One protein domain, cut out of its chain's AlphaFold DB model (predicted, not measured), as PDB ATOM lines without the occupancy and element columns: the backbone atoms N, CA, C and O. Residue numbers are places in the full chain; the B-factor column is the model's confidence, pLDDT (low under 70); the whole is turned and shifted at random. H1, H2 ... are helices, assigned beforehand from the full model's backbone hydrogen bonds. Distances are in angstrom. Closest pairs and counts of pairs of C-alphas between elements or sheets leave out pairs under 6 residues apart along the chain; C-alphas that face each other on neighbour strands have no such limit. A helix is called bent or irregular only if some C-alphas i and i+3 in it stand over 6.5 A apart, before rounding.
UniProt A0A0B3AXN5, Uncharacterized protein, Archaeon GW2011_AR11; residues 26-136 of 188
ATOM      1  N   ILE A  26     -20.786  28.546 -27.688       45.97
ATOM      2  CA  ILE A  26     -20.779  27.654 -26.533       45.97
ATOM      3  C   ILE A  26     -22.214  27.161 -26.359       45.97
ATOM      4  O   ILE A  26     -23.089  27.869 -25.868       45.97
ATOM      5  N   HIS A  27     -22.477  25.932 -26.792       49.84
ATOM      6  CA  HIS A  27     -23.712  25.256 -26.431       49.84
ATOM      7  C   HIS A  27     -23.629  24.870 -24.947       49.84
ATOM      8  O   HIS A  27     -22.705  24.154 -24.556       49.84
ATOM      9  N   PHE A  28     -24.584  25.340 -24.139       52.56
ATOM     10  CA  PHE A  28     -24.812  24.906 -22.757       52.56
ATOM     11  C   PHE A  28     -25.957  23.872 -22.725       52.56
ATOM     12  O   PHE A  28     -27.098  24.240 -22.458       52.56
ATOM     13  N   PRO A  29     -25.717  22.585 -23.042       54.38
ATOM     14  CA  PRO A  29     -26.779  21.576 -23.107       54.38
ATOM     15  C   PRO A  29     -27.348  21.157 -21.738       54.38
ATOM     16  O   PRO A  29     -28.285  20.364 -21.707       54.38
ATOM     17  N   TYR A  30     -26.815  21.672 -20.623       58.59
ATOM     18  CA  TYR A  30     -27.125  21.167 -19.278       58.59
ATOM     19  C   TYR A  30     -27.767  22.166 -18.321       58.59
ATOM     20  O   TYR A  30     -27.996  21.806 -17.171       58.59
ATOM     21  N   LEU A  31     -28.110  23.382 -18.756       58.91
ATOM     22  CA  LEU A  31     -28.974  24.211 -17.919       58.91
ATOM     23  C   LEU A  31     -30.394  23.630 -17.977       58.91
ATOM     24  O   LEU A  31     -30.964  23.546 -19.073       58.91
ATOM     25  N   PRO A  32     -30.978  23.201 -16.841       65.69
ATOM     26  CA  PRO A  32     -32.365  22.764 -16.817       65.69
ATOM     27  C   PRO A  32     -33.229  23.879 -17.400       65.69
ATOM     28  O   PRO A  32     -33.062  25.041 -17.038       65.69
ATOM     29  N   LYS A  33     -34.178  23.557 -18.283       68.75
ATOM     30  CA  LYS A  33     -35.097  24.575 -18.836       68.75
ATOM     31  C   LYS A  33     -35.840  25.343 -17.733       68.75
ATOM     32  O   LYS A  33     -36.208  26.496 -17.918       68.75
ATOM     33  N   THR A  34     -36.012  24.703 -16.577       73.19
ATOM     34  CA  THR A  34     -36.590  25.287 -15.366       73.19
ATOM     35  C   THR A  34     -35.713  26.364 -14.731       73.19
ATOM     36  O   THR A  34     -36.255  27.253 -14.094       73.19
ATOM     37  N   PHE A  35     -34.392  26.337 -14.927       72.31
ATOM     38  CA  PHE A  35     -33.468  27.312 -14.345       72.31
ATOM     39  C   PHE A  35     -33.667  28.710 -14.938       72.31
ATOM     40  O   PHE A  35     -33.803  29.686 -14.210       72.31
ATOM     41  N   VAL A  36     -33.753  28.802 -16.268       72.69
ATOM     42  CA  VAL A  36     -33.999  30.081 -16.951       72.69
ATOM     43  C   VAL A  36     -35.394  30.615 -16.605       72.69
ATOM     44  O   VAL A  36     -35.551  31.805 -16.351       72.69
ATOM     45  N   ALA A  37     -36.397  29.737 -16.522       75.75
ATOM     46  CA  ALA A  37     -37.745  30.117 -16.099       75.75
ATOM     47  C   ALA A  37     -37.787  30.634 -14.647       75.75
ATOM     48  O   ALA A  37     -38.450  31.634 -14.380       75.75
ATOM     49  N   ASP A  38     -37.049  30.002 -13.727       74.81
ATOM     50  CA  ASP A  38     -36.931  30.454 -12.333       74.81
ATOM     51  C   ASP A  38     -36.247  31.827 -12.242       74.81
ATOM     52  O   ASP A  38     -36.688  32.693 -11.487       74.81
ATOM     53  N   MET A  39     -35.226  32.080 -13.072       72.31
ATOM     54  CA  MET A  39     -34.598  33.403 -13.158       72.31
ATOM     55  C   MET A  39     -35.580  34.493 -13.602       72.31
ATOM     56  O   MET A  39     -35.571  35.577 -13.020       72.31
ATOM     57  N   PHE A  40     -36.441  34.221 -14.589       78.19
ATOM     58  CA  PHE A  40     -37.463  35.183 -15.020       78.19
ATOM     59  C   PHE A  40     -38.522  35.433 -13.941       78.19
ATOM     60  O   PHE A  40     -38.809  36.588 -13.637       78.19
ATOM     61  N   LEU A  41     -39.028  34.378 -13.293       77.25
ATOM     62  CA  LEU A  41     -39.987  34.501 -12.183       77.25
ATOM     63  C   LEU A  41     -39.432  35.361 -11.037       77.25
ATOM     64  O   LEU A  41     -40.135  36.197 -10.460       77.25
ATOM     65  N   ARG A  42     -38.142  35.203 -10.728       72.50
ATOM     66  CA  ARG A  42     -37.453  36.039  -9.738       72.50
ATOM     67  C   ARG A  42     -37.259  37.467 -10.224       72.50
ATOM     68  O   ARG A  42     -37.448  38.382  -9.431       72.50
ATOM     69  N   ALA A  43     -36.924  37.678 -11.495       75.00
ATOM     70  CA  ALA A  43     -36.796  39.019 -12.061       75.00
ATOM     71  C   ALA A  43     -38.120  39.798 -11.986       75.00
ATOM     72  O   ALA A  43     -38.125  40.981 -11.650       75.00
ATOM     73  N   ASP A  44     -39.248  39.131 -12.225       81.12
ATOM     74  CA  ASP A  44     -40.573  39.737 -12.090       81.12
ATOM     75  C   ASP A  44     -40.900  40.058 -10.631       81.12
ATOM     76  O   ASP A  44     -41.379  41.153 -10.335       81.12
ATOM     77  N   THR A  45     -40.538  39.170  -9.701       79.19
ATOM     78  CA  THR A  45     -40.674  39.429  -8.259       79.19
ATOM     79  C   THR A  45     -39.840  40.646  -7.837       79.19
ATOM     80  O   THR A  45     -40.341  41.548  -7.160       79.19
ATOM     81  N   LEU A  46     -38.590  40.725  -8.309       72.88
ATOM     82  CA  LEU A  46     -37.675  41.836  -8.042       72.88
ATOM     83  C   LEU A  46     -38.128  43.146  -8.687       72.88
ATOM     84  O   LEU A  46     -37.815  44.198  -8.150       72.88
ATOM     85  N   SER A  47     -38.899  43.119  -9.778       82.94
ATOM     86  CA  SER A  47     -39.308  44.340 -10.487       82.94
ATOM     87  C   SER A  47     -40.134  45.312  -9.639       82.94
ATOM     88  O   SER A  47     -40.102  46.515  -9.886       82.94
ATOM     89  N   SER A  48     -40.827  44.802  -8.615       79.50
ATOM     90  CA  SER A  48     -41.583  45.617  -7.655       79.50
ATOM     91  C   SER A  48     -40.721  46.212  -6.536       79.50
ATOM     92  O   SER A  48     -41.138  47.166  -5.882       79.50
ATOM     93  N   ILE A  49     -39.523  45.663  -6.324       78.00
ATOM     94  CA  ILE A  49     -38.602  46.026  -5.240       78.00
ATOM     95  C   ILE A  49     -37.464  46.906  -5.773       78.00
ATOM     96  O   ILE A  49     -37.110  47.909  -5.152       78.00
ATOM     97  N   ASP A  50     -36.884  46.507  -6.905       78.19
ATOM     98  CA  ASP A  50     -35.760  47.150  -7.575       78.19
ATOM     99  C   ASP A  50     -35.817  46.862  -9.097       78.19
ATOM    100  O   ASP A  50     -35.437  45.776  -9.559       78.19
ATOM    101  N   PRO A  51     -36.323  47.813  -9.904       79.00
ATOM    102  CA  PRO A  51     -36.490  47.617 -11.340       79.00
ATOM    103  C   PRO A  51     -35.159  47.554 -12.104       79.00
ATOM    104  O   PRO A  51     -35.103  46.896 -13.148       79.00
ATOM    105  N   GLU A  52     -34.092  48.186 -11.603       76.94
ATOM    106  CA  GLU A  52     -32.766  48.128 -12.231       76.94
ATOM    107  C   GLU A  52     -32.162  46.733 -12.062       76.94
ATOM    108  O   GLU A  52     -31.740  46.114 -13.045       76.94
ATOM    109  N   LEU A  53     -32.226  46.182 -10.845       75.00
ATOM    110  CA  LEU A  53     -31.776  44.819 -10.575       75.00
ATOM    111  C   LEU A  53     -32.572  43.798 -11.400       75.00
ATOM    112  O   LEU A  53     -31.988  42.904 -12.016       75.00
ATOM    113  N   ALA A  54     -33.896  43.957 -11.479       76.31
ATOM    114  CA  ALA A  54     -34.751  43.113 -12.311       76.31
ATOM    115  C   ALA A  54     -34.368  43.161 -13.802       76.31
ATOM    116  O   ALA A  54     -34.389  42.129 -14.479       76.31
ATOM    117  N   SER A  55     -33.980  44.333 -14.320       79.25
ATOM    118  CA  SER A  55     -33.473  44.471 -15.691       79.25
ATOM    119  C   SER A  55     -32.172  43.694 -15.891       79.25
ATOM    120  O   SER A  55     -32.050  42.957 -16.866       79.25
ATOM    121  N   CYS A  56     -31.232  43.775 -14.945       74.56
ATOM    122  CA  CYS A  56     -29.989  43.003 -15.012       74.56
ATOM    123  C   CYS A  56     -30.232  41.484 -15.009       74.56
ATOM    124  O   CYS A  56     -29.546  40.756 -15.729       74.56
ATOM    125  N   TYR A  57     -31.211  40.999 -14.235       72.88
ATOM    126  CA  TYR A  57     -31.587  39.581 -14.219       72.88
ATOM    127  C   TYR A  57     -32.188  39.113 -15.544       72.88
ATOM    128  O   TYR A  57     -31.810  38.045 -16.029       72.88
ATOM    129  N   ARG A  58     -33.082  39.908 -16.147       78.12
ATOM    130  CA  ARG A  58     -33.660  39.605 -17.467       78.12
ATOM    131  C   ARG A  58     -32.591  39.575 -18.549       78.12
ATOM    132  O   ARG A  58     -32.472  38.577 -19.249       78.12
ATOM    133  N   ASP A  59     -31.726  40.584 -18.579       76.94
ATOM    134  CA  ASP A  59     -30.606  40.644 -19.516       76.94
ATOM    135  C   ASP A  59     -29.656  39.444 -19.376       76.94
ATOM    136  O   ASP A  59     -29.063  38.990 -20.362       76.94
ATOM    137  N   LEU A  60     -29.452  38.949 -18.150       74.50
ATOM    138  CA  LEU A  60     -28.652  37.755 -17.879       74.50
ATOM    139  C   LEU A  60     -29.366  36.482 -18.357       74.50
ATOM    140  O   LEU A  60     -28.736  35.654 -19.014       74.50
ATOM    141  N   ALA A  61     -30.661  36.339 -18.072       75.31
ATOM    142  CA  ALA A  61     -31.473  35.201 -18.501       75.31
ATOM    143  C   ALA A  61     -31.589  35.118 -20.037       75.31
ATOM    144  O   ALA A  61     -31.381  34.047 -20.615       75.31
ATOM    145  N   ASP A  62     -31.808  36.252 -20.706       75.81
ATOM    146  CA  ASP A  62     -31.823  36.370 -22.168       75.81
ATOM    147  C   ASP A  62     -30.451  36.049 -22.777       75.81
ATOM    148  O   ASP A  62     -30.345  35.348 -23.791       75.81
ATOM    149  N   GLY A  63     -29.375  36.502 -22.128       71.75
ATOM    150  CA  GLY A  63     -28.004  36.154 -22.499       71.75
ATOM    151  C   GLY A  63     -27.748  34.644 -22.439       71.75
ATOM    152  O   GLY A  63     -27.236  34.053 -23.389       71.75
ATOM    153  N   ILE A  64     -28.172  33.993 -21.355       70.50
ATOM    154  CA  ILE A  64     -28.057  32.538 -21.186       70.50
ATOM    155  C   ILE A  64     -28.861  31.792 -22.268       70.50
ATOM    156  O   ILE A  64     -28.376  30.805 -22.830       70.50
ATOM    157  N   GLY A  65     -30.065  32.268 -22.600       67.12
ATOM    158  CA  GLY A  65     -30.932  31.653 -23.611       67.12
ATOM    159  C   GLY A  65     -30.429  31.794 -25.054       67.12
ATOM    160  O   GLY A  65     -30.679  30.919 -25.886       67.12
ATOM    161  N   SER A  66     -29.675  32.851 -25.363       63.59
ATOM    162  CA  SER A  66     -29.358  33.241 -26.745       63.59
ATOM    163  C   SER A  66     -28.157  32.528 -27.396       63.59
ATOM    164  O   SER A  66     -27.807  32.856 -28.526       63.59
ATOM    165  N   ARG A  67     -27.533  31.511 -26.771       55.69
ATOM    166  CA  ARG A  67     -26.363  30.737 -27.296       55.69
ATOM    167  C   ARG A  67     -25.126  31.564 -27.712       55.69
ATOM    168  O   ARG A  67     -24.123  30.975 -28.110       55.69
ATOM    169  N   ALA A  68     -25.167  32.891 -27.609       50.44
ATOM    170  CA  ALA A  68     -24.174  33.814 -28.158       50.44
ATOM    171  C   ALA A  68     -23.290  34.482 -27.090       50.44
ATOM    172  O   ALA A  68     -22.620  35.473 -27.380       50.44
ATOM    173  N   MET A  69     -23.259  33.977 -25.851       54.00
ATOM    174  CA  MET A  69     -22.415  34.588 -24.824       54.00
ATOM    175  C   MET A  69     -20.957  34.141 -24.916       54.00
ATOM    176  O   MET A  69     -20.610  32.968 -24.773       54.00
ATOM    177  N   VAL A  70     -20.091  35.137 -25.091       56.41
ATOM    178  CA  VAL A  70     -18.663  35.075 -24.784       56.41
ATOM    179  C   VAL A  70     -18.501  34.978 -23.254       56.41
ATOM    180  O   VAL A  70     -19.338  35.479 -22.503       56.41
ATOM    181  N   LYS A  71     -17.442  34.327 -22.754       57.25
ATOM    182  CA  LYS A  71     -17.192  34.185 -21.301       57.25
ATOM    183  C   LYS A  71     -17.036  35.527 -20.568       57.25
ATOM    184  O   LYS A  71     -17.358  35.624 -19.388       57.25
ATOM    185  N   GLU A  72     -16.548  36.553 -21.257       54.88
ATOM    186  CA  GLU A  72     -16.223  37.862 -20.675       54.88
ATOM    187  C   GLU A  72     -17.451  38.673 -20.225       54.88
ATOM    188  O   GLU A  72     -17.470  39.100 -19.071       54.88
ATOM    189  N   PRO A  73     -18.510  38.846 -21.043       61.34
ATOM    190  CA  PRO A  73     -19.716  39.561 -20.617       61.34
ATOM    191  C   PRO A  73     -20.441  38.927 -19.420       61.34
ATOM    192  O   PRO A  73     -20.996  39.651 -18.596       61.34
ATOM    193  N   LEU A  74     -20.409  37.594 -19.285       59.97
ATOM    194  CA  LEU A  74     -20.960  36.897 -18.112       59.97
ATOM    195  C   LEU A  74     -20.154  37.196 -16.849       59.97
ATOM    196  O   LEU A  74     -20.732  37.492 -15.808       59.97
ATOM    197  N   LEU A  75     -18.825  37.165 -16.946       60.97
ATOM    198  CA  LEU A  75     -17.944  37.503 -15.830       60.97
ATOM    199  C   LEU A  75     -18.071  38.976 -15.434       60.97
ATOM    200  O   LEU A  75     -18.073  39.280 -14.243       60.97
ATOM    201  N   LEU A  76     -18.209  39.882 -16.404       61.19
ATOM    202  CA  LEU A  76     -18.390  41.307 -16.137       61.19
ATOM    203  C   LEU A  76     -19.729  41.571 -15.436       61.19
ATOM    204  O   LEU A  76     -19.754  42.268 -14.428       61.19
ATOM    205  N   ARG A  77     -20.819  40.941 -15.892       63.38
ATOM    206  CA  ARG A  77     -22.140  41.059 -15.250       63.38
ATOM    207  C   ARG A  77     -22.194  40.385 -13.879       63.38
ATOM    208  O   ARG A  77     -22.746  40.966 -12.953       63.38
ATOM    209  N   ALA A  78     -21.566  39.222 -13.704       62.88
ATOM    210  CA  ALA A  78     -21.446  38.579 -12.396       62.88
ATOM    211  C   ALA A  78     -20.623  39.430 -11.412       62.88
ATOM    212  O   ALA A  78     -20.960  39.503 -10.233       62.88
ATOM    213  N   ARG A  79     -19.582  40.127 -11.893       65.62
ATOM    214  CA  ARG A  79     -18.834  41.117 -11.102       65.62
ATOM    215  C   ARG A  79     -19.693  42.321 -10.739       65.62
ATOM    216  O   ARG A  79     -19.674  42.708  -9.581       65.62
ATOM    217  N   SER A  80     -20.471  42.868 -11.674       63.84
ATOM    218  CA  SER A  80     -21.408  43.960 -11.381       63.84
ATOM    219  C   SER A  80     -22.421  43.555 -10.312       63.84
ATOM    220  O   SER A  80     -22.624  44.298  -9.360       63.84
ATOM    221  N   ILE A  81     -22.979  42.346 -10.406       66.50
ATOM    222  CA  ILE A  81     -23.893  41.819  -9.390       66.50
ATOM    223  C   ILE A  81     -23.164  41.647  -8.050       66.50
ATOM    224  O   ILE A  81     -23.655  42.107  -7.025       66.50
ATOM    225  N   ARG A  82     -21.952  41.081  -8.036       65.62
ATOM    226  CA  ARG A  82     -21.136  40.982  -6.818       65.62
ATOM    227  C   ARG A  82     -20.850  42.349  -6.185       65.62
ATOM    228  O   ARG A  82     -20.957  42.464  -4.973       65.62
ATOM    229  N   CYS A  83     -20.544  43.379  -6.974       59.59
ATOM    230  CA  CYS A  83     -20.340  44.742  -6.473       59.59
ATOM    231  C   CYS A  83     -21.610  45.328  -5.838       59.59
ATOM    232  O   CYS A  83     -21.513  46.044  -4.846       59.59
ATOM    233  N   ILE A  84     -22.792  44.992  -6.366       64.62
ATOM    234  CA  ILE A  84     -24.082  45.358  -5.765       64.62
ATOM    235  C   ILE A  84     -24.246  44.657  -4.404       64.62
ATOM    236  O   ILE A  84     -24.642  45.298  -3.433       64.62
ATOM    237  N   TYR A  85     -23.872  43.377  -4.293       60.75
ATOM    238  CA  TYR A  85     -23.933  42.629  -3.029       60.75
ATOM    239  C   TYR A  85     -22.847  43.017  -2.016       60.75
ATOM    240  O   TYR A  85     -23.083  42.895  -0.825       60.75
ATOM    241  N   GLU A  86     -21.679  43.502  -2.435       64.50
ATOM    242  CA  GLU A  86     -20.624  43.968  -1.517       64.50
ATOM    243  C   GLU A  86     -20.884  45.388  -0.976       64.50
ATOM    244  O   GLU A  86     -20.143  45.857  -0.111       64.50
ATOM    245  N   SER A  87     -21.948  46.069  -1.428       71.12
ATOM    246  CA  SER A  87     -22.357  47.367  -0.886       71.12
ATOM    247  C   SER A  87     -22.976  47.216   0.517       71.12
ATOM    248  O   SER A  87     -24.040  46.599   0.659       71.12
ATOM    249  N   PRO A  88     -22.381  47.817   1.569       69.19
ATOM    250  CA  PRO A  88     -22.893  47.726   2.940       69.19
ATOM    251  C   PRO A  88     -24.319  48.271   3.099       69.19
ATOM    252  O   PRO A  88     -25.073  47.810   3.956       69.19
ATOM    253  N   GLU A  89     -24.698  49.239   2.261       71.31
ATOM    254  CA  GLU A  89     -26.002  49.910   2.285       71.31
ATOM    255  C   GLU A  89     -27.135  49.004   1.790       71.31
ATOM    256  O   GLU A  89     -28.252  49.038   2.306       71.31
ATOM    257  N   LEU A  90     -26.848  48.145   0.812       64.44
ATOM    258  CA  LEU A  90     -27.818  47.172   0.310       64.44
ATOM    259  C   LEU A  90     -27.927  45.973   1.251       64.44
ATOM    260  O   LEU A  90     -29.021  45.451   1.462       64.44
ATOM    261  N   HIS A  91     -26.821  45.587   1.892       63.84
ATOM    262  CA  HIS A  91     -26.844  44.555   2.921       63.84
ATOM    263  C   HIS A  91     -27.779  44.920   4.073       63.84
ATOM    264  O   HIS A  91     -28.567  44.078   4.485       63.84
ATOM    265  N   THR A  92     -27.751  46.157   4.574       67.81
ATOM    266  CA  THR A  92     -28.651  46.585   5.658       67.81
ATOM    267  C   THR A  92     -30.099  46.727   5.198       67.81
ATOM    268  O   THR A  92     -31.000  46.350   5.947       67.81
ATOM    269  N   LYS A  93     -30.337  47.191   3.962       68.38
ATOM    270  CA  LYS A  93     -31.685  47.318   3.384       68.38
ATOM    271  C   LYS A  93     -32.402  45.972   3.226       68.38
ATOM    272  O   LYS A  93     -33.619  45.923   3.369       68.38
ATOM    273  N   TYR A  94     -31.660  44.893   2.969       63.75
ATOM    274  CA  TYR A  94     -32.234  43.578   2.670       63.75
ATOM    275  C   TYR A  94     -31.783  42.443   3.614       63.75
ATOM    276  O   TYR A  94     -32.080  41.278   3.363       63.75
ATOM    277  N   ALA A  95     -31.102  42.750   4.726       60.19
ATOM    278  CA  ALA A  95     -30.611  41.763   5.701       60.19
ATOM    279  C   ALA A  95     -31.716  40.921   6.372       60.19
ATOM    280  O   ALA A  95     -31.410  39.868   6.933       60.19
ATOM    281  N   GLY A  96     -32.975  41.374   6.343       63.00
ATOM    282  CA  GLY A  96     -34.113  40.675   6.952       63.00
ATOM    283  C   GLY A  96     -34.796  39.646   6.048       63.00
ATOM    284  O   GLY A  96     -35.431  38.722   6.554       63.00
ATOM    285  N   ASP A  97     -34.629  39.760   4.730       58.97
ATOM    286  CA  ASP A  97     -35.285  38.887   3.762       58.97
ATOM    287  C   ASP A  97     -34.292  37.816   3.302       58.97
ATOM    288  O   ASP A  97     -33.349  38.089   2.558       58.97
ATOM    289  N   GLY A  98     -34.506  36.557   3.698       59.97
ATOM    290  CA  GLY A  98     -33.681  35.396   3.298       59.97
ATOM    291  C   GLY A  98     -33.521  35.182   1.776       59.97
ATOM    292  O   GLY A  98     -32.812  34.276   1.335       59.97
ATOM    293  N   LEU A  99     -34.144  36.034   0.963       61.38
ATOM    294  CA  LEU A  99     -34.056  36.115  -0.490       61.38
ATOM    295  C   LEU A  99     -32.666  36.550  -1.001       61.38
ATOM    296  O   LEU A  99     -32.210  36.090  -2.046       61.38
ATOM    297  N   VAL A 100     -31.950  37.406  -0.268       61.66
ATOM    298  CA  VAL A 100     -30.638  37.928  -0.710       61.66
ATOM    299  C   VAL A 100     -29.556  36.859  -0.631       61.66
ATOM    300  O   VAL A 100     -28.774  36.693  -1.568       61.66
ATOM    301  N   LYS A 101     -29.557  36.078   0.452       65.12
ATOM    302  CA  LYS A 101     -28.591  34.997   0.671       65.12
ATOM    303  C   LYS A 101     -28.731  33.885  -0.373       65.12
ATOM    304  O   LYS A 101     -27.739  33.471  -0.962       65.12
ATOM    305  N   THR A 102     -29.969  33.493  -0.674       67.88
ATOM    306  CA  THR A 102     -30.256  32.464  -1.688       67.88
ATOM    307  C   THR A 102     -29.842  32.894  -3.091       67.88
ATOM    308  O   THR A 102     -29.433  32.072  -3.902       67.88
ATOM    309  N   THR A 103     -29.902  34.189  -3.390       68.00
ATOM    310  CA  THR A 103     -29.566  34.699  -4.718       68.00
ATOM    311  C   THR A 103     -28.051  34.730  -4.967       68.00
ATOM    312  O   THR A 103     -27.596  34.329  -6.038       68.00
ATOM    313  N   ALA A 104     -27.250  35.128  -3.973       69.06
ATOM    314  CA  ALA A 104     -25.789  35.068  -4.067       69.06
ATOM    315  C   ALA A 104     -25.266  33.617  -4.144       69.06
ATOM    316  O   ALA A 104     -24.365  33.334  -4.933       69.06
ATOM    317  N   GLU A 105     -25.864  32.696  -3.379       72.56
ATOM    318  CA  GLU A 105     -25.560  31.256  -3.441       72.56
ATOM    319  C   GLU A 105     -25.839  30.688  -4.846       72.56
ATOM    320  O   GLU A 105     -24.963  30.061  -5.436       72.56
ATOM    321  N   LEU A 106     -26.988  31.019  -5.451       69.88
ATOM    322  CA  LEU A 106     -27.328  30.593  -6.816       69.88
ATOM    323  C   LEU A 106     -26.363  31.124  -7.885       69.88
ATOM    324  O   LEU A 106     -26.076  30.422  -8.855       69.88
ATOM    325  N   ILE A 107     -25.856  32.352  -7.734       75.19
ATOM    326  CA  ILE A 107     -24.859  32.911  -8.660       75.19
ATOM    327  C   ILE A 107     -23.536  32.160  -8.535       75.19
ATOM    328  O   ILE A 107     -22.930  31.831  -9.554       75.19
ATOM    329  N   LEU A 108     -23.086  31.872  -7.312       74.31
ATOM    330  CA  LEU A 108     -21.858  31.111  -7.088       74.31
ATOM    331  C   LEU A 108     -21.979  29.680  -7.630       74.31
ATOM    332  O   LEU A 108     -21.061  29.222  -8.311       74.31
ATOM    333  N   ASP A 109     -23.125  29.026  -7.435       70.56
ATOM    334  CA  ASP A 109     -23.410  27.700  -7.996       70.56
ATOM    335  C   ASP A 109     -23.444  27.722  -9.534       70.56
ATOM    336  O   ASP A 109     -22.870  26.848 -10.190       70.56
ATOM    337  N   LEU A 110     -24.047  28.755 -10.137       73.62
ATOM    338  CA  LEU A 110     -24.042  28.951 -11.590       73.62
ATOM    339  C   LEU A 110     -22.618  29.179 -12.123       73.62
ATOM    340  O   LEU A 110     -22.239  28.607 -13.147       73.62
ATOM    341  N   MET A 111     -21.809  29.988 -11.433       74.44
ATOM    342  CA  MET A 111     -20.415  30.236 -11.811       74.44
ATOM    343  C   MET A 111     -19.562  28.969 -11.696       74.44
ATOM    344  O   MET A 111     -18.779  28.695 -12.607       74.44
ATOM    345  N   ALA A 112     -19.743  28.174 -10.637       73.38
ATOM    346  CA  ALA A 112     -19.076  26.884 -10.472       73.38
ATOM    347  C   ALA A 112     -19.464  25.909 -11.595       73.38
ATOM    348  O   ALA A 112     -18.593  25.322 -12.234       73.38
ATOM    349  N   MET A 113     -20.755  25.823 -11.936       67.69
ATOM    350  CA  MET A 113     -21.246  24.984 -13.036       67.69
ATOM    351  C   MET A 113     -20.643  25.383 -14.395       67.69
ATOM    352  O   MET A 113     -20.242  24.519 -15.180       67.69
ATOM    353  N   ILE A 114     -20.546  26.687 -14.677       72.75
ATOM    354  CA  ILE A 114     -19.960  27.208 -15.923       72.75
ATOM    355  C   ILE A 114     -18.444  26.960 -15.976       72.75
ATOM    356  O   ILE A 114     -17.906  26.676 -17.050       72.75
ATOM    357  N   TRP A 115     -17.746  27.058 -14.843       74.31
ATOM    358  CA  TRP A 115     -16.293  26.887 -14.783       74.31
ATOM    359  C   TRP A 115     -15.870  25.411 -14.836       74.31
ATOM    360  O   TRP A 115     -14.954  25.059 -15.586       74.31
ATOM    361  N   ASP A 116     -16.578  24.531 -14.127       68.56
ATOM    362  CA  ASP A 116     -16.236  23.106 -14.032       68.56
ATOM    363  C   ASP A 116     -16.708  22.290 -15.246       68.56
ATOM    364  O   ASP A 116     -16.061  21.309 -15.640       68.56
ATOM    365  N   GLY A 117     -17.790  22.719 -15.906       67.19
ATOM    366  CA  GLY A 117     -18.346  22.034 -17.078       67.19
ATOM    367  C   GLY A 117     -17.376  21.946 -18.262       67.19
ATOM    368  O   GLY A 117     -17.378  20.962 -19.007       67.19
ATOM    369  N   ASP A 118     -16.484  22.926 -18.419       75.69
ATOM    370  CA  ASP A 118     -15.536  22.957 -19.537       75.69
ATOM    371  C   ASP A 118     -14.375  21.966 -19.380       75.69
ATOM    372  O   ASP A 118     -13.899  21.407 -20.375       75.69
ATOM    373  N   GLY A 119     -13.920  21.721 -18.148       79.38
ATOM    374  CA  GLY A 119     -12.826  20.789 -17.875       79.38
ATOM    375  C   GLY A 119     -13.229  19.340 -18.143       79.38
ATOM    376  O   GLY A 119     -12.529  18.612 -18.855       79.38
ATOM    377  N   ASN A 120     -14.393  18.937 -17.626       81.69
ATOM    378  CA  ASN A 120     -14.904  17.580 -17.805       81.69
ATOM    379  C   ASN A 120     -15.265  17.292 -19.263       81.69
ATOM    380  O   ASN A 120     -14.851  16.256 -19.778       81.69
ATOM    381  N   ARG A 121     -15.904  18.238 -19.966       80.38
ATOM    382  CA  ARG A 121     -16.218  18.078 -21.391       80.38
ATOM    383  C   ARG A 121     -14.967  17.875 -22.238       80.38
ATOM    384  O   ARG A 121     -14.867  16.886 -22.951       80.38
ATOM    385  N   ARG A 122     -13.959  18.748 -22.105       82.94
ATOM    386  CA  ARG A 122     -12.694  18.602 -22.855       82.94
ATOM    387  C   ARG A 122     -12.021  17.261 -22.579       82.94
ATOM    388  O   ARG A 122     -11.437  16.661 -23.478       82.94
ATOM    389  N   ARG A 123     -12.106  16.778 -21.336       86.94
ATOM    390  CA  ARG A 123     -11.585  15.467 -20.944       86.94
ATOM    391  C   ARG A 123     -12.370  14.325 -21.589       86.94
ATOM    392  O   ARG A 123     -11.751  13.356 -22.027       86.94
ATOM    393  N   GLU A 124     -13.693  14.403 -21.625       89.31
ATOM    394  CA  GLU A 124     -14.562  13.408 -22.263       89.31
ATOM    395  C   GLU A 124     -14.383  13.384 -23.778       89.31
ATOM    396  O   GLU A 124     -14.155  12.311 -24.335       89.31
ATOM    397  N   ASP A 125     -14.349  14.549 -24.421       88.88
ATOM    398  CA  ASP A 125     -14.084  14.696 -25.852       88.88
ATOM    399  C   ASP A 125     -12.713  14.115 -26.216       88.88
ATOM    400  O   ASP A 125     -12.590  13.326 -27.154       88.88
ATOM    401  N   ALA A 126     -11.674  14.421 -25.428       92.75
ATOM    402  CA  ALA A 126     -10.339  13.865 -25.630       92.75
ATOM    403  C   ALA A 126     -10.314  12.336 -25.464       92.75
ATOM    404  O   ALA A 126      -9.690  11.635 -26.266       92.75
ATOM    405  N   LYS A 127     -11.013  11.795 -24.454       95.81
ATOM    406  CA  LYS A 127     -11.165  10.341 -24.271       95.81
ATOM    407  C   LYS A 127     -11.898   9.708 -25.451       95.81
ATOM    408  O   LYS A 127     -11.475   8.656 -25.931       95.81
ATOM    409  N   HIS A 128     -12.980  10.326 -25.914       93.50
ATOM    410  CA  HIS A 128     -13.769   9.841 -27.037       93.50
ATOM    411  C   HIS A 128     -12.938   9.827 -28.323       93.50
ATOM    412  O   HIS A 128     -12.813   8.781 -28.955       93.50
ATOM    413  N   ALA A 129     -12.267  10.935 -28.645       93.94
ATOM    414  CA  ALA A 129     -11.381  11.036 -29.800       93.94
ATOM    415  C   ALA A 129     -10.252   9.990 -29.760       93.94
ATOM    416  O   ALA A 129      -9.971   9.335 -30.767       93.94
ATOM    417  N   ALA A 130      -9.639   9.770 -28.590       95.38
ATOM    418  CA  ALA A 130      -8.637   8.720 -28.414       95.38
ATOM    419  C   ALA A 130      -9.232   7.319 -28.633       95.38
ATOM    420  O   ALA A 130      -8.639   6.502 -29.336       95.38
ATOM    421  N   ASN A 131     -10.415   7.037 -28.081       94.88
ATOM    422  CA  ASN A 131     -11.105   5.760 -28.276       94.88
ATOM    423  C   ASN A 131     -11.423   5.497 -29.752       94.88
ATOM    424  O   ASN A 131     -11.155   4.393 -30.226       94.88
ATOM    425  N   VAL A 132     -11.923   6.501 -30.477       94.56
ATOM    426  CA  VAL A 132     -12.207   6.409 -31.917       94.56
ATOM    427  C   VAL A 132     -10.923   6.126 -32.699       94.56
ATOM    428  O   VAL A 132     -10.870   5.168 -33.466       94.56
ATOM    429  N   ARG A 133      -9.849   6.885 -32.448       93.50
ATOM    430  CA  ARG A 133      -8.562   6.707 -33.143       93.50
ATOM    431  C   ARG A 133      -7.908   5.353 -32.865       93.50
ATOM    432  O   ARG A 133      -7.253   4.789 -33.734       93.50
ATOM    433  N   HIS A 134      -8.031   4.841 -31.644       93.94
ATOM    434  CA  HIS A 134      -7.439   3.555 -31.275       93.94
ATOM    435  C   HIS A 134      -8.301   2.354 -31.683       93.94
ATOM    436  O   HIS A 134      -7.753   1.256 -31.810       93.94
ATOM    437  N   GLY A 135      -9.611   2.553 -31.857       93.31
ATOM    438  CA  GLY A 135     -10.588   1.528 -32.231       93.31
ATOM    439  C   GLY A 135     -10.917   1.448 -33.725       93.31
ATOM    440  O   GLY A 135     -11.599   0.510 -34.121       93.31
ATOM    441  N   SER A 136     -10.456   2.388 -34.553       94.06
ATOM    442  CA  SER A 136     -10.647   2.328 -36.007       94.06
ATOM    443  C   SER A 136      -9.966   1.093 -36.627       94.06
ATOM    444  O   SER A 136      -8.974   0.618 -36.065       94.06
TER     445      SER A 136
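What this domain is: This is residues 26 to 136 of the 188 residues of an uncharacterized protein of Archaeon GW2011_AR11 (UniProt A0A0B3AXN5). Four helices run in turn opposite ways, side by side, in one body: the hairpin of H1 and H2, then H3 beside H2, then the first part of H5 beside H3, with the short H4 set crosswise at the turn from H3 to H5. Residues 119 to 136, of which 119 to 135 belong to H5, stick out of this body as a long arm, and the body without the stretches that stand free spans 37 by 23 by 20 A. The printed part has 111 residues with five named helices, H1 to H5 in order, and no named strand; the class is all helix. The whole is loose, with a radius of gyration of the C-alphas of 17.7 A, and spans 63 by 24 by 23 A.

Where its parts are: The printed part begins at Ile 26, and H1 follows as residues 33 to 47, 21.9 A long, from C-alpha 33 at (-35.097, 24.575, -18.836). H2 is residues 51 to 65, 20.9 A long. H3 is residues 71 to 85, 21.2 A long. H4 is residues 88 to 94. H5 is residues 99 to 135, 52.5 A long, from C-alpha 99 at (-34.056, 36.115, -0.490) to C-alpha 135 at (-10.588, 1.528, -32.231). It is neither bent nor irregular, but only just: C-alphas 115 and 118 are 6.2 A apart.

How they stand to each other: H1 and H2 form a helical hairpin: they touch, closest at the C-alphas of Ala 43 and Ala 54, 4.6 A apart, and run opposite ways at a shallow tilt of 14 degrees. H2 and H3 are close but not clearly touching, with the C-alphas of Leu 60 and Leu 74 closest at 7.7 A, and run opposite ways at a shallow tilt of 25 degrees. H3 and H5 are also close but not clearly touching, closest at the C-alphas of Ala 78 and Ile 107, 7.6 A apart; they run opposite ways at a shallow tilt of 22 degrees. H4 is about perpendicular to H3, at 80 degrees, and to H5, at 79 degrees. It is close to but not clearly touching either, with closest C-alphas Tyr 85 and His 91 at 6.9 A for H3, and Tyr 94 and Val 100 at 6.8 A for H5. H5 is apart from H1 and from H2. Every O i to N i+4 pair is within hydrogen-bond range in H2, H3 and H4; in H1 10 of 11 are, and in H5 30 of 33.

The domain as a whole: The C-alphas farthest apart are those of Thr 92 and Ser 136, 63.4 A. Residues 92 to 98, of which 92 to 94 belong to H4, stand free, as do residues 119 to 136, of which 119 to 135 belong to H5. Without these stretches the body has 86 residues and spans 37 by 23 by 20 A. The printed part has no cut, and its four links between helices are tight. The mean pLDDT of the printed part is 71.7; 50 residues are under 70, among them residues 26 to 33, 65 to 86 and 90 to 104.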